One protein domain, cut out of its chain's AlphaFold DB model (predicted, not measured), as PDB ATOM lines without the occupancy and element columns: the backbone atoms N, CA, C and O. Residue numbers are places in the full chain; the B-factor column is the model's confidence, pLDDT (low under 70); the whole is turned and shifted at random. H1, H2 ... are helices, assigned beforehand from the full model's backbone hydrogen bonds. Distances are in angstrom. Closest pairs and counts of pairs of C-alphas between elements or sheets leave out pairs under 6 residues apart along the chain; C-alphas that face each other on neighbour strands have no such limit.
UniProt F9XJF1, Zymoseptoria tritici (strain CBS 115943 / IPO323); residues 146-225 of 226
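This is residues 146 to 225 of the 226 residues of a protein of Zymoseptoria tritici (strain CBS 115943 / IPO323) (UniProt F9XJF1). Helices H1, H2 and H3 make a spaced row with H2 in the middle, and H4 packs on H2 after a long loop, residues 193 to 215. The printed part has 80 residues, 45 of them in four named helices, H1 to H4, with no named strand: all helix. It is only just compact, close to loose, with a radius of gyration of the C-alphas of 13.5 A and spans of 35 by 35 by 20 A.

H1, residues 146 to 154, begins at C-alpha 146 (149.448, 87.821, 63.797). H2, residues 161 to 174, is 20.0 A long, and H3, residues 180 to 192, 18.3 A. H4, residues 216 to 224, ends at C-alpha 224 (142.245, 103.226, 76.852).

H1 and H2 are close but not clearly touching; their closest C-alphas, of Leu 154 and Arg 164, are 6.6 A apart. H2 and H4 touch, opposite ways at a steep tilt of 53 degrees; their closest C-alphas, of Glu 166 and Val 224, are 6.9 A apart. H3 touches no helix. Every O i to N i+4 pair is within hydrogen-bond range in H2, H3 and H4, and 3 of 5 in H1.

The printed part has no cut. The link from H3 to H4 is long. Residues 196 to 225 have pLDDT under 70.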
ATOM      1  N   GLU A 146     150.518  86.832  63.982       90.81
ATOM      2  CA  GLU A 146     149.448  87.821  63.797       90.81
ATOM      3  C   GLU A 146     149.244  88.682  65.052       90.81
ATOM      4  O   GLU A 146     149.255  89.910  64.981       90.81
ATOM      5  N   GLU A 147     149.152  88.043  66.221       86.81
ATOM      6  CA  GLU A 147     149.041  88.717  67.519       86.81
ATOM      7  C   GLU A 147     150.277  89.582  67.813       86.81
ATOM      8  O   GLU A 147     150.164  90.653  68.409       86.81
ATOM      9  N   TYR A 148     151.461  89.143  67.377       87.75
ATOM     10  CA  TYR A 148     152.691  89.927  67.462       87.75
ATOM     11  C   TYR A 148     152.612  91.194  66.615       87.75
ATOM     12  O   TYR A 148     152.913  92.278  67.114       87.75
ATOM     13  N   ALA A 149     152.182  91.080  65.357       88.94
ATOM     14  CA  ALA A 149     152.043  92.228  64.469       88.94
ATOM     15  C   ALA A 149     151.020  93.242  65.005       88.94
ATOM     16  O   ALA A 149     151.267  94.446  64.941       88.94
ATOM     17  N   ALA A 150     149.907  92.768  65.578       85.56
ATOM     18  CA  ALA A 150     148.925  93.618  66.244       85.56
ATOM     19  C   ALA A 150     149.541  94.325  67.459       85.56
ATOM     20  O   ALA A 150     149.569  95.552  67.507       85.56
ATOM     21  N   GLN A 151     150.139  93.577  68.392       84.75
ATOM     22  CA  GLN A 151     150.759  94.155  69.591       84.75
ATOM     23  C   GLN A 151     151.879  95.135  69.258       84.75
ATOM     24  O   GLN A 151     152.013  96.155  69.928       84.75
ATOM     25  N   ARG A 152     152.669  94.865  68.214       87.50
ATOM     26  CA  ARG A 152     153.763  95.744  67.799       87.50
ATOM     27  C   ARG A 152     153.271  97.149  67.459       87.50
ATOM     28  O   ARG A 152     153.964  98.097  67.817       87.50
ATOM     29  N   LYS A 153     152.091  97.275  66.840       86.62
ATOM     30  CA  LYS A 153     151.462  98.569  66.523       86.62
ATOM     31  C   LYS A 153     151.079  99.351  67.781       86.62
ATOM     32  O   LYS A 153     151.229 100.561  67.803       86.62
ATOM     33  N   LEU A 154     150.638  98.668  68.841       79.50
ATOM     34  CA  LEU A 154     150.256  99.310  70.108       79.50
ATOM     35  C   LEU A 154     151.468  99.741  70.956       79.50
ATOM     36  O   LEU A 154     151.321 100.499  71.911       79.50
ATOM     37  N   PHE A 155     152.670  99.278  70.602       85.38
ATOM     38  CA  PHE A 155     153.940  99.676  71.213       85.38
ATOM     39  C   PHE A 155     154.840 100.442  70.232       85.38
ATOM     40  O   PHE A 155     156.070 100.350  70.314       85.38
ATOM     41  N   ASP A 156     154.250 101.167  69.281       87.44
ATOM     42  CA  ASP A 156     155.005 101.983  68.333       87.44
ATOM     43  C   ASP A 156     155.743 103.123  69.074       87.44
ATOM     44  O   ASP A 156     155.121 103.826  69.882       87.44
ATOM     45  N   PRO A 157     157.065 103.302  68.874       90.69
ATOM     46  CA  PRO A 157     157.825 104.418  69.440       90.69
ATOM     47  C   PRO A 157     157.238 105.805  69.153       90.69
ATOM     48  O   PRO A 157     157.398 106.690  69.991       90.69
ATOM     49  N   GLU A 158     156.527 105.969  68.034       88.94
ATOM     50  CA  GLU A 158     155.892 107.234  67.637       88.94
ATOM     51  C   GLU A 158     154.649 107.575  68.477       88.94
ATOM     52  O   GLU A 158     154.229 108.729  68.531       88.94
ATOM     53  N   MET A 159     154.052 106.589  69.161       79.88
ATOM     54  CA  MET A 159     152.960 106.842  70.106       79.88
ATOM     55  C   MET A 159     153.479 107.484  71.398       79.88
ATOM     56  O   MET A 159     154.645 107.339  71.768       79.88
ATOM     57  N   ASP A 160     152.604 108.164  72.140       84.25
ATOM     58  CA  ASP A 160     152.984 108.700  73.444       84.25
ATOM     59  C   ASP A 160     153.348 107.562  74.416       84.25
ATOM     60  O   ASP A 160     152.736 106.486  74.420       84.25
ATOM     61  N   PHE A 161     154.362 107.789  75.254       83.38
ATOM     62  CA  PHE A 161     154.774 106.810  76.259       83.38
ATOM     63  C   PHE A 161     153.628 106.436  77.203       83.38
ATOM     64  O   PHE A 161     153.499 105.261  77.549       83.38
ATOM     65  N   THR A 162     152.789 107.409  77.558       81.38
ATOM     66  CA  THR A 162     151.630 107.253  78.442       81.38
ATOM     67  C   THR A 162     150.665 106.210  77.877       81.38
ATOM     68  O   THR A 162     150.328 105.244  78.554       81.38
ATOM     69  N   ILE A 163     150.360 106.289  76.580       79.31
ATOM     70  CA  ILE A 163     149.455 105.344  75.908       79.31
ATOM     71  C   ILE A 163     150.062 103.933  75.860       79.31
ATOM     72  O   ILE A 163     149.385 102.929  76.100       79.31
ATOM     73  N   ARG A 164     151.371 103.823  75.590       84.69
ATOM     74  CA  ARG A 164     152.055 102.519  75.566       84.69
ATOM     75  C   ARG A 164     152.055 101.840  76.932       84.69
ATOM     76  O   ARG A 164     151.843 100.626  77.014       84.69
ATOM     77  N   ILE A 165     152.332 102.593  78.000       83.50
ATOM     78  CA  ILE A 165     152.348 102.034  79.355       83.50
ATOM     79  C   ILE A 165     150.927 101.698  79.825       83.50
ATOM     80  O   ILE A 165     150.737 100.660  80.458       83.50
ATOM     81  N   GLU A 166     149.917 102.473  79.420       80.12
ATOM     82  CA  GLU A 166     148.503 102.168  79.674       80.12
ATOM     83  C   GLU A 166     148.073 100.838  79.072       80.12
ATOM     84  O   GLU A 166     147.495  99.983  79.760       80.12
ATOM     85  N   TYR A 167     148.430 100.611  77.811       81.38
ATOM     86  CA  TYR A 167     148.157  99.343  77.157       81.38
ATOM     87  C   TYR A 167     148.889  98.176  77.838       81.38
ATOM     88  O   TYR A 167     148.295  97.115  78.066       81.38
ATOM     89  N   ALA A 168     150.154  98.365  78.236       85.06
ATOM     90  CA  ALA A 168     150.914  97.347  78.962       85.06
ATOM     91  C   ALA A 168     150.233  96.941  80.279       85.06
ATOM     92  O   ALA A 168     150.084  95.746  80.555       85.06
ATOM     93  N   VAL A 169     149.788  97.919  81.075       84.06
ATOM     94  CA  VAL A 169     149.110  97.692  82.361       84.06
ATOM     95  C   VAL A 169     147.760  97.001  82.154       84.06
ATOM     96  O   VAL A 169     147.457  96.013  82.832       84.06
ATOM     97  N   THR A 170     146.975  97.458  81.179       81.19
ATOM     98  CA  THR A 170     145.665  96.881  80.841       81.19
ATOM     99  C   THR A 170     145.800  95.423  80.411       81.19
ATOM    100  O   THR A 170     145.120  94.535  80.935       81.19
ATOM    101  N   LYS A 171     146.753  95.135  79.521       83.50
ATOM    102  CA  LYS A 171     147.066  93.775  79.087       83.50
ATOM    103  C   LYS A 171     147.524  92.907  80.258       83.50
ATOM    104  O   LYS A 171     147.049  91.777  80.393       83.50
ATOM    105  N   TYR A 172     148.392  93.427  81.127       85.81
ATOM    106  CA  TYR A 172     148.876  92.715  82.312       85.81
ATOM    107  C   TYR A 172     147.727  92.289  83.237       85.81
ATOM    108  O   TYR A 172     147.700  91.136  83.678       85.81
ATOM    109  N   LEU A 173     146.764  93.187  83.480       83.62
ATOM    110  CA  LEU A 173     145.601  92.935  84.332       83.62
ATOM    111  C   LEU A 173     144.526  92.073  83.658       83.62
ATOM    112  O   LEU A 173     143.852  91.312  84.342       83.62
ATOM    113  N   SER A 174     144.406  92.093  82.328       81.88
ATOM    114  CA  SER A 174     143.479  91.197  81.610       81.88
ATOM    115  C   SER A 174     143.845  89.712  81.753       81.88
ATOM    116  O   SER A 174     142.971  88.846  81.752       81.88
ATOM    117  N   LYS A 175     145.141  89.413  81.908       83.06
ATOM    118  CA  LYS A 175     145.667  88.044  82.001       83.06
ATOM    119  C   LYS A 175     145.788  87.527  83.432       83.06
ATOM    120  O   LYS A 175     146.044  86.340  83.624       83.06
ATOM    121  N   ARG A 176     145.656  88.399  84.435       86.44
ATOM    122  CA  ARG A 176     145.936  88.074  85.837       86.44
ATOM    123  C   ARG A 176     144.784  88.475  86.726       86.44
ATOM    124  O   ARG A 176     144.212  89.549  86.597       86.44
ATOM    125  N   LYS A 177     144.484  87.627  87.700       86.44
ATOM    126  CA  LYS A 177     143.409  87.879  88.648       86.44
ATOM    127  C   LYS A 177     143.961  87.970  90.057       86.44
ATOM    128  O   LYS A 177     144.414  86.983  90.622       86.44
ATOM    129  N   MET A 178     143.906  89.163  90.631       86.94
ATOM    130  CA  MET A 178     144.402  89.417  91.980       86.94
ATOM    131  C   MET A 178     143.270  89.381  93.005       86.94
ATOM    132  O   MET A 178     142.106  89.655  92.701       86.94
ATOM    133  N   HIS A 179     143.625  89.087  94.254       87.38
ATOM    134  CA  HIS A 179     142.715  89.283  95.374       87.38
ATOM    135  C   HIS A 179     142.415  90.780  95.556       87.38
ATOM    136  O   HIS A 179     143.298  91.612  95.367       87.38
ATOM    137  N   GLN A 180     141.198  91.125  95.994       84.25
ATOM    138  CA  GLN A 180     140.715  92.511  96.131       84.25
ATOM    139  C   GLN A 180     141.682  93.420  96.907       84.25
ATOM    140  O   GLN A 180     142.005  94.521  96.474       84.25
ATOM    141  N   LYS A 181     142.218  92.932  98.033       86.06
ATOM    142  CA  LYS A 181     143.202  93.685  98.833       86.06
ATOM    143  C   LYS A 181     144.487  93.985  98.050       86.06
ATOM    144  O   LYS A 181     144.980  95.104  98.110       86.06
ATOM    145  N   THR A 182     145.004  93.007  97.310       87.75
ATOM    146  CA  THR A 182     146.226  93.149  96.506       87.75
ATOM    147  C   THR A 182     145.985  94.049  95.298       87.75
ATOM    148  O   THR A 182     146.806  94.917  95.025       87.75
ATOM    149  N   ALA A 183     144.833  93.906  94.636       86.62
ATOM    150  CA  ALA A 183     144.418  94.778  93.542       86.62
ATOM    151  C   ALA A 183     144.348  96.245  93.996       86.62
ATOM    152  O   ALA A 183     144.904  97.114  93.336       86.62
ATOM    153  N   ASN A 184     143.770  96.520  95.169       86.31
ATOM    154  CA  ASN A 184     143.706  97.877  95.717       86.31
ATOM    155  C   ASN A 184     145.091  98.472  96.008       86.31
ATOM    156  O   ASN A 184     145.303  99.663  95.801       86.31
ATOM    157  N   ILE A 185     146.033  97.664  96.502       90.69
ATOM    158  CA  ILE A 185     147.419  98.107  96.713       90.69
ATOM    159  C   ILE A 185     148.083  98.404  95.365       90.69
ATOM    160  O   ILE A 185     148.724  99.440  95.219       90.69
ATOM    161  N   PHE A 186     147.888  97.531  94.375       88.56
ATOM    162  CA  PHE A 186     148.435  97.704  93.034       88.56
ATOM    163  C   PHE A 186     147.898  98.965  92.345       88.56
ATOM    164  O   PHE A 186     148.678  99.743  91.812       88.56
ATOM    165  N   ILE A 187     146.592  99.233  92.436       84.62
ATOM    166  CA  ILE A 187     145.980 100.457  91.896       84.62
ATOM    167  C   ILE A 187     146.569 101.703  92.567       84.62
ATOM    168  O   ILE A 187     146.937 102.650  91.882       84.62
ATOM    169  N   LYS A 188     146.731 101.698  93.897       88.62
ATOM    170  CA  LYS A 188     147.381 102.813  94.610       88.62
ATOM    171  C   LYS A 188     148.834 103.013  94.183       88.62
ATOM    172  O   LYS A 188     149.290 104.149  94.136       88.62
ATOM    173  N   PHE A 189     149.549 101.929  93.891       89.12
ATOM    174  CA  PHE A 189     150.915 101.990  93.380       89.12
ATOM    175  C   PHE A 189     150.970 102.610  91.978       89.12
ATOM    176  O   PHE A 189     151.802 103.480  91.739       89.12
ATOM    177  N   LEU A 190     150.058 102.224  91.081       85.50
ATOM    178  CA  LEU A 190     149.937 102.839  89.757       85.50
ATOM    179  C   LEU A 190     149.605 104.334  89.868       85.50
ATOM    180  O   LEU A 190     150.310 105.155  89.287       85.50
ATOM    181  N   LEU A 191     148.619 104.688  90.695       85.06
ATOM    182  CA  LEU A 191     148.238 106.080  90.942       85.06
ATOM    183  C   LEU A 191     149.406 106.908  91.492       85.06
ATOM    184  O   LEU A 191     149.638 108.029  91.048       85.06
ATOM    185  N   PHE A 192     150.181 106.347  92.426       87.19
ATOM    186  CA  PHE A 192     151.398 106.986  92.932       87.19
ATOM    187  C   PHE A 192     152.433 107.233  91.825       87.19
ATOM    188  O   PHE A 192     153.126 108.246  91.846       87.19
ATOM    189  N   GLY A 193     152.508 106.342  90.835       84.00
ATOM    190  CA  GLY A 193     153.338 106.493  89.640       84.00
ATOM    191  C   GLY A 193     152.820 107.510  88.616       84.00
ATOM    192  O   GLY A 193     153.386 107.587  87.530       84.00
ATOM    193  N   GLY A 194     151.763 108.269  88.928       78.38
ATOM    194  CA  GLY A 194     151.149 109.230  88.008       78.38
ATOM    195  C   GLY A 194     150.227 108.586  86.974       78.38
ATOM    196  O   GLY A 194     149.854 109.234  86.002       78.38
ATOM    197  N   PHE A 195     149.865 107.318  87.171       72.25
ATOM    198  CA  PHE A 195     148.951 106.595  86.302       72.25
ATOM    199  C   PHE A 195     147.531 106.722  86.855       72.25
ATOM    200  O   PHE A 195     147.107 105.931  87.704       72.25
ATOM    201  N   ASP A 196     146.796 107.728  86.389       65.00
ATOM    202  CA  ASP A 196     145.372 107.880  86.691       65.00
ATOM    203  C   ASP A 196     144.576 106.974  85.746       65.00
ATOM    204  O   ASP A 196     143.862 107.415  84.852       65.00
ATOM    205  N   GLY A 197     144.781 105.661  85.887       59.81
ATOM    206  CA  GLY A 197     143.939 104.667  85.237       59.81
ATOM    207  C   GLY A 197     142.548 104.820  85.824       59.81
ATOM    208  O   GLY A 197     142.278 104.263  86.893       59.81
ATOM    209  N   GLY A 198     141.723 105.648  85.176       51.09
ATOM    210  CA  GLY A 198     140.437 106.094  85.686       51.09
ATOM    211  C   GLY A 198     139.640 104.919  86.237       51.09
ATOM    212  O   GLY A 198     139.706 103.807  85.706       51.09
ATOM    213  N   GLN A 199     138.881 105.147  87.315       46.53
ATOM    214  CA  GLN A 199     138.103 104.111  88.017       46.53
ATOM    215  C   GLN A 199     137.318 103.171  87.073       46.53
ATOM    216  O   GLN A 199     137.109 102.008  87.406       46.53
ATOM    217  N   ASN A 200     136.971 103.628  85.867       48.84
ATOM    218  CA  ASN A 200     136.224 102.895  84.848       48.84
ATOM    219  C   ASN A 200     137.037 101.883  84.015       48.84
ATOM    220  O   ASN A 200     136.438 101.000  83.403       48.84
ATOM    221  N   MET A 201     138.374 101.936  84.004       50.00
ATOM    222  CA  MET A 201     139.185 100.977  83.235       50.00
ATOM    223  C   MET A 201     139.233  99.585  83.889       50.00
ATOM    224  O   MET A 201     139.460  98.580  83.210       50.00
ATOM    225  N   PHE A 202     138.999  99.509  85.208       45.59
ATOM    226  CA  PHE A 202     139.201  98.289  86.004       45.59
ATOM    227  C   PHE A 202     137.941  97.715  86.654       45.59
ATOM    228  O   PHE A 202     137.888  96.506  86.900       45.59
ATOM    229  N   THR A 203     136.903  98.518  86.900       38.94
ATOM    230  CA  THR A 203     135.598  98.008  87.343       38.94
ATOM    231  C   THR A 203     134.662  97.876  86.151       38.94
ATOM    232  O   THR A 203     134.093  98.856  85.684       38.94
ATOM    233  N   GLY A 204     134.534  96.643  85.655       41.84
ATOM    234  CA  GLY A 204     133.690  96.287  84.515       41.84
ATOM    235  C   GLY A 204     132.275  96.859  84.612       41.84
ATOM    236  O   GLY A 204     131.534  96.548  85.542       41.84
ATOM    237  N   GLY A 205     131.926  97.669  83.618       38.34
ATOM    238  CA  GLY A 205     130.618  98.292  83.462       38.34
ATOM    239  C   GLY A 205     130.366  98.712  82.016       38.34
ATOM    240  O   GLY A 205     130.017  99.855  81.767       38.34
ATOM    241  N   LEU A 206     130.572  97.805  81.059       42.19
ATOM    242  CA  LEU A 206     129.910  97.885  79.756       42.19
ATOM    243  C   LEU A 206     128.995  96.672  79.642       42.19
ATOM    244  O   LEU A 206     129.394  95.560  79.992       42.19
ATOM    245  N   ASP A 207     127.756  96.936  79.237       41.50
ATOM    246  CA  ASP A 207     126.680  95.958  79.129       41.50
ATOM    247  C   ASP A 207     127.117  94.793  78.226       41.50
ATOM    248  O   ASP A 207     127.699  95.007  77.162       41.50
ATOM    249  N   GLU A 208     126.870  93.557  78.662       48.97
ATOM    250  CA  GLU A 208     127.424  92.329  78.062       48.97
ATOM    251  C   GLU A 208     127.033  92.192  76.579       48.97
ATOM    252  O   GLU A 208     127.812  91.700  75.768       48.97
ATOM    253  N   LYS A 209     125.877  92.753  76.206       52.31
ATOM    254  CA  LYS A 209     125.361  92.797  74.830       52.31
ATOM    255  C   LYS A 209     126.064  93.810  73.926       52.31
ATOM    256  O   LYS A 209     126.107  93.609  72.723       52.31
ATOM    257  N   ALA A 210     126.624  94.882  74.484       50.75
ATOM    258  CA  ALA A 210     127.382  95.871  73.718       50.75
ATOM    259  C   ALA A 210     128.818  95.403  73.432       50.75
ATOM    260  O   ALA A 210     129.511  96.043  72.659       50.75
ATOM    261  N   MET A 211     129.270  94.311  74.060       50.97
ATOM    262  CA  MET A 211     130.614  93.737  73.912       50.97
ATOM    263  C   MET A 211     130.672  92.554  72.937       50.97
ATOM    264  O   MET A 211     131.763  92.094  72.618       50.97
ATOM    265  N   GLU A 212     129.528  92.046  72.471       59.94
ATOM    266  CA  GLU A 212     129.472  90.950  71.491       59.94
ATOM    267  C   GLU A 212     129.750  91.423  70.053       59.94
ATOM    268  O   GLU A 212     130.146  90.612  69.217       59.94
ATOM    269  N   GLU A 213     129.577  92.718  69.768       56.78
ATOM    270  CA  GLU A 213     129.757  93.298  68.425       56.78
ATOM    271  C   GLU A 213     131.170  93.835  68.147       56.78
ATOM    272  O   GLU A 213     131.502  94.057  66.986       56.78
ATOM    273  N   TYR A 214     132.009  94.011  69.173       58.94
ATOM    274  CA  TYR A 214     133.362  94.558  69.023       58.94
ATOM    275  C   TYR A 214     134.424  93.483  69.234       58.94
ATOM    276  O   TYR A 214     134.295  92.617  70.104       58.94
ATOM    277  N   ASP A 215     135.507  93.553  68.463       61.75
ATOM    278  CA  ASP A 215     136.629  92.636  68.654       61.75
ATOM    279  C   ASP A 215     137.342  92.930  69.987       61.75
ATOM    280  O   ASP A 215     137.331  94.053  70.499       61.75
ATOM    281  N   LYS A 216     137.994  91.922  70.580       58.03
ATOM    282  CA  LYS A 216     138.666  92.050  71.890       58.03
ATOM    283  C   LYS A 216     139.672  93.201  71.920       58.03
ATOM    284  O   LYS A 216     139.852  93.820  72.969       58.03
ATOM    285  N   ASP A 217     140.293  93.479  70.780       55.53
ATOM    286  CA  ASP A 217     141.276  94.543  70.613       55.53
ATOM    287  C   ASP A 217     140.622  95.932  70.487       55.53
ATOM    288  O   ASP A 217     141.121  96.892  71.078       55.53
ATOM    289  N   GLU A 218     139.462  96.043  69.829       57.53
ATOM    290  CA  GLU A 218     138.671  97.285  69.762       57.53
ATOM    291  C   GLU A 218     138.091  97.642  71.135       57.53
ATOM    292  O   GLU A 218     138.142  98.793  71.566       57.53
ATOM    293  N   ILE A 219     137.642  96.635  71.885       59.94
ATOM    294  CA  ILE A 219     137.198  96.773  73.276       59.94
ATOM    295  C   ILE A 219     138.337  97.265  74.175       59.94
ATOM    296  O   ILE A 219     138.103  98.040  75.105       59.94
ATOM    297  N   MET A 220     139.568  96.801  73.941       53.91
ATOM    298  CA  MET A 220     140.736  97.274  74.685       53.91
ATOM    299  C   MET A 220     141.088  98.719  74.329       53.91
ATOM    300  O   MET A 220     141.378  99.491  75.234       53.91
ATOM    301  N   GLN A 221     141.020  99.113  73.055       53.09
ATOM    302  CA  GLN A 221     141.282 100.493  72.626       53.09
ATOM    303  C   GLN A 221     140.214 101.479  73.120       53.09
ATOM    304  O   GLN A 221     140.557 102.545  73.628       53.09
ATOM    305  N   MET A 222     138.936 101.093  73.072       54.59
ATOM    306  CA  MET A 222     137.808 101.873  73.606       54.59
ATOM    307  C   MET A 222     137.862 102.074  75.125       54.59
ATOM    308  O   MET A 222     137.194 102.961  75.640       54.59
ATOM    309  N   LYS A 223     138.620 101.237  75.844       50.75
ATOM    310  CA  LYS A 223     138.865 101.382  77.285       50.75
ATOM    311  C   LYS A 223     140.065 102.265  77.609       50.75
ATOM    312  O   LYS A 223     140.159 102.672  78.755       50.75
ATOM    313  N   VAL A 224     140.991 102.467  76.664       41.31
ATOM    314  CA  VAL A 224     142.245 103.226  76.852       41.31
ATOM    315  C   VAL A 224     142.066 104.709  76.537       41.31
ATOM    316  O   VAL A 224     142.627 105.554  77.220       41.31
ATOM    317  N   CYS A 225     141.239 105.038  75.549       30.31
ATOM    318  CA  CYS A 225     140.716 106.390  75.412       30.31
ATOM    319  C   CYS A 225     139.451 106.513  76.273       30.31
ATOM    320  O   CYS A 225     138.636 105.600  76.215       30.31
TER     321      CYS A 225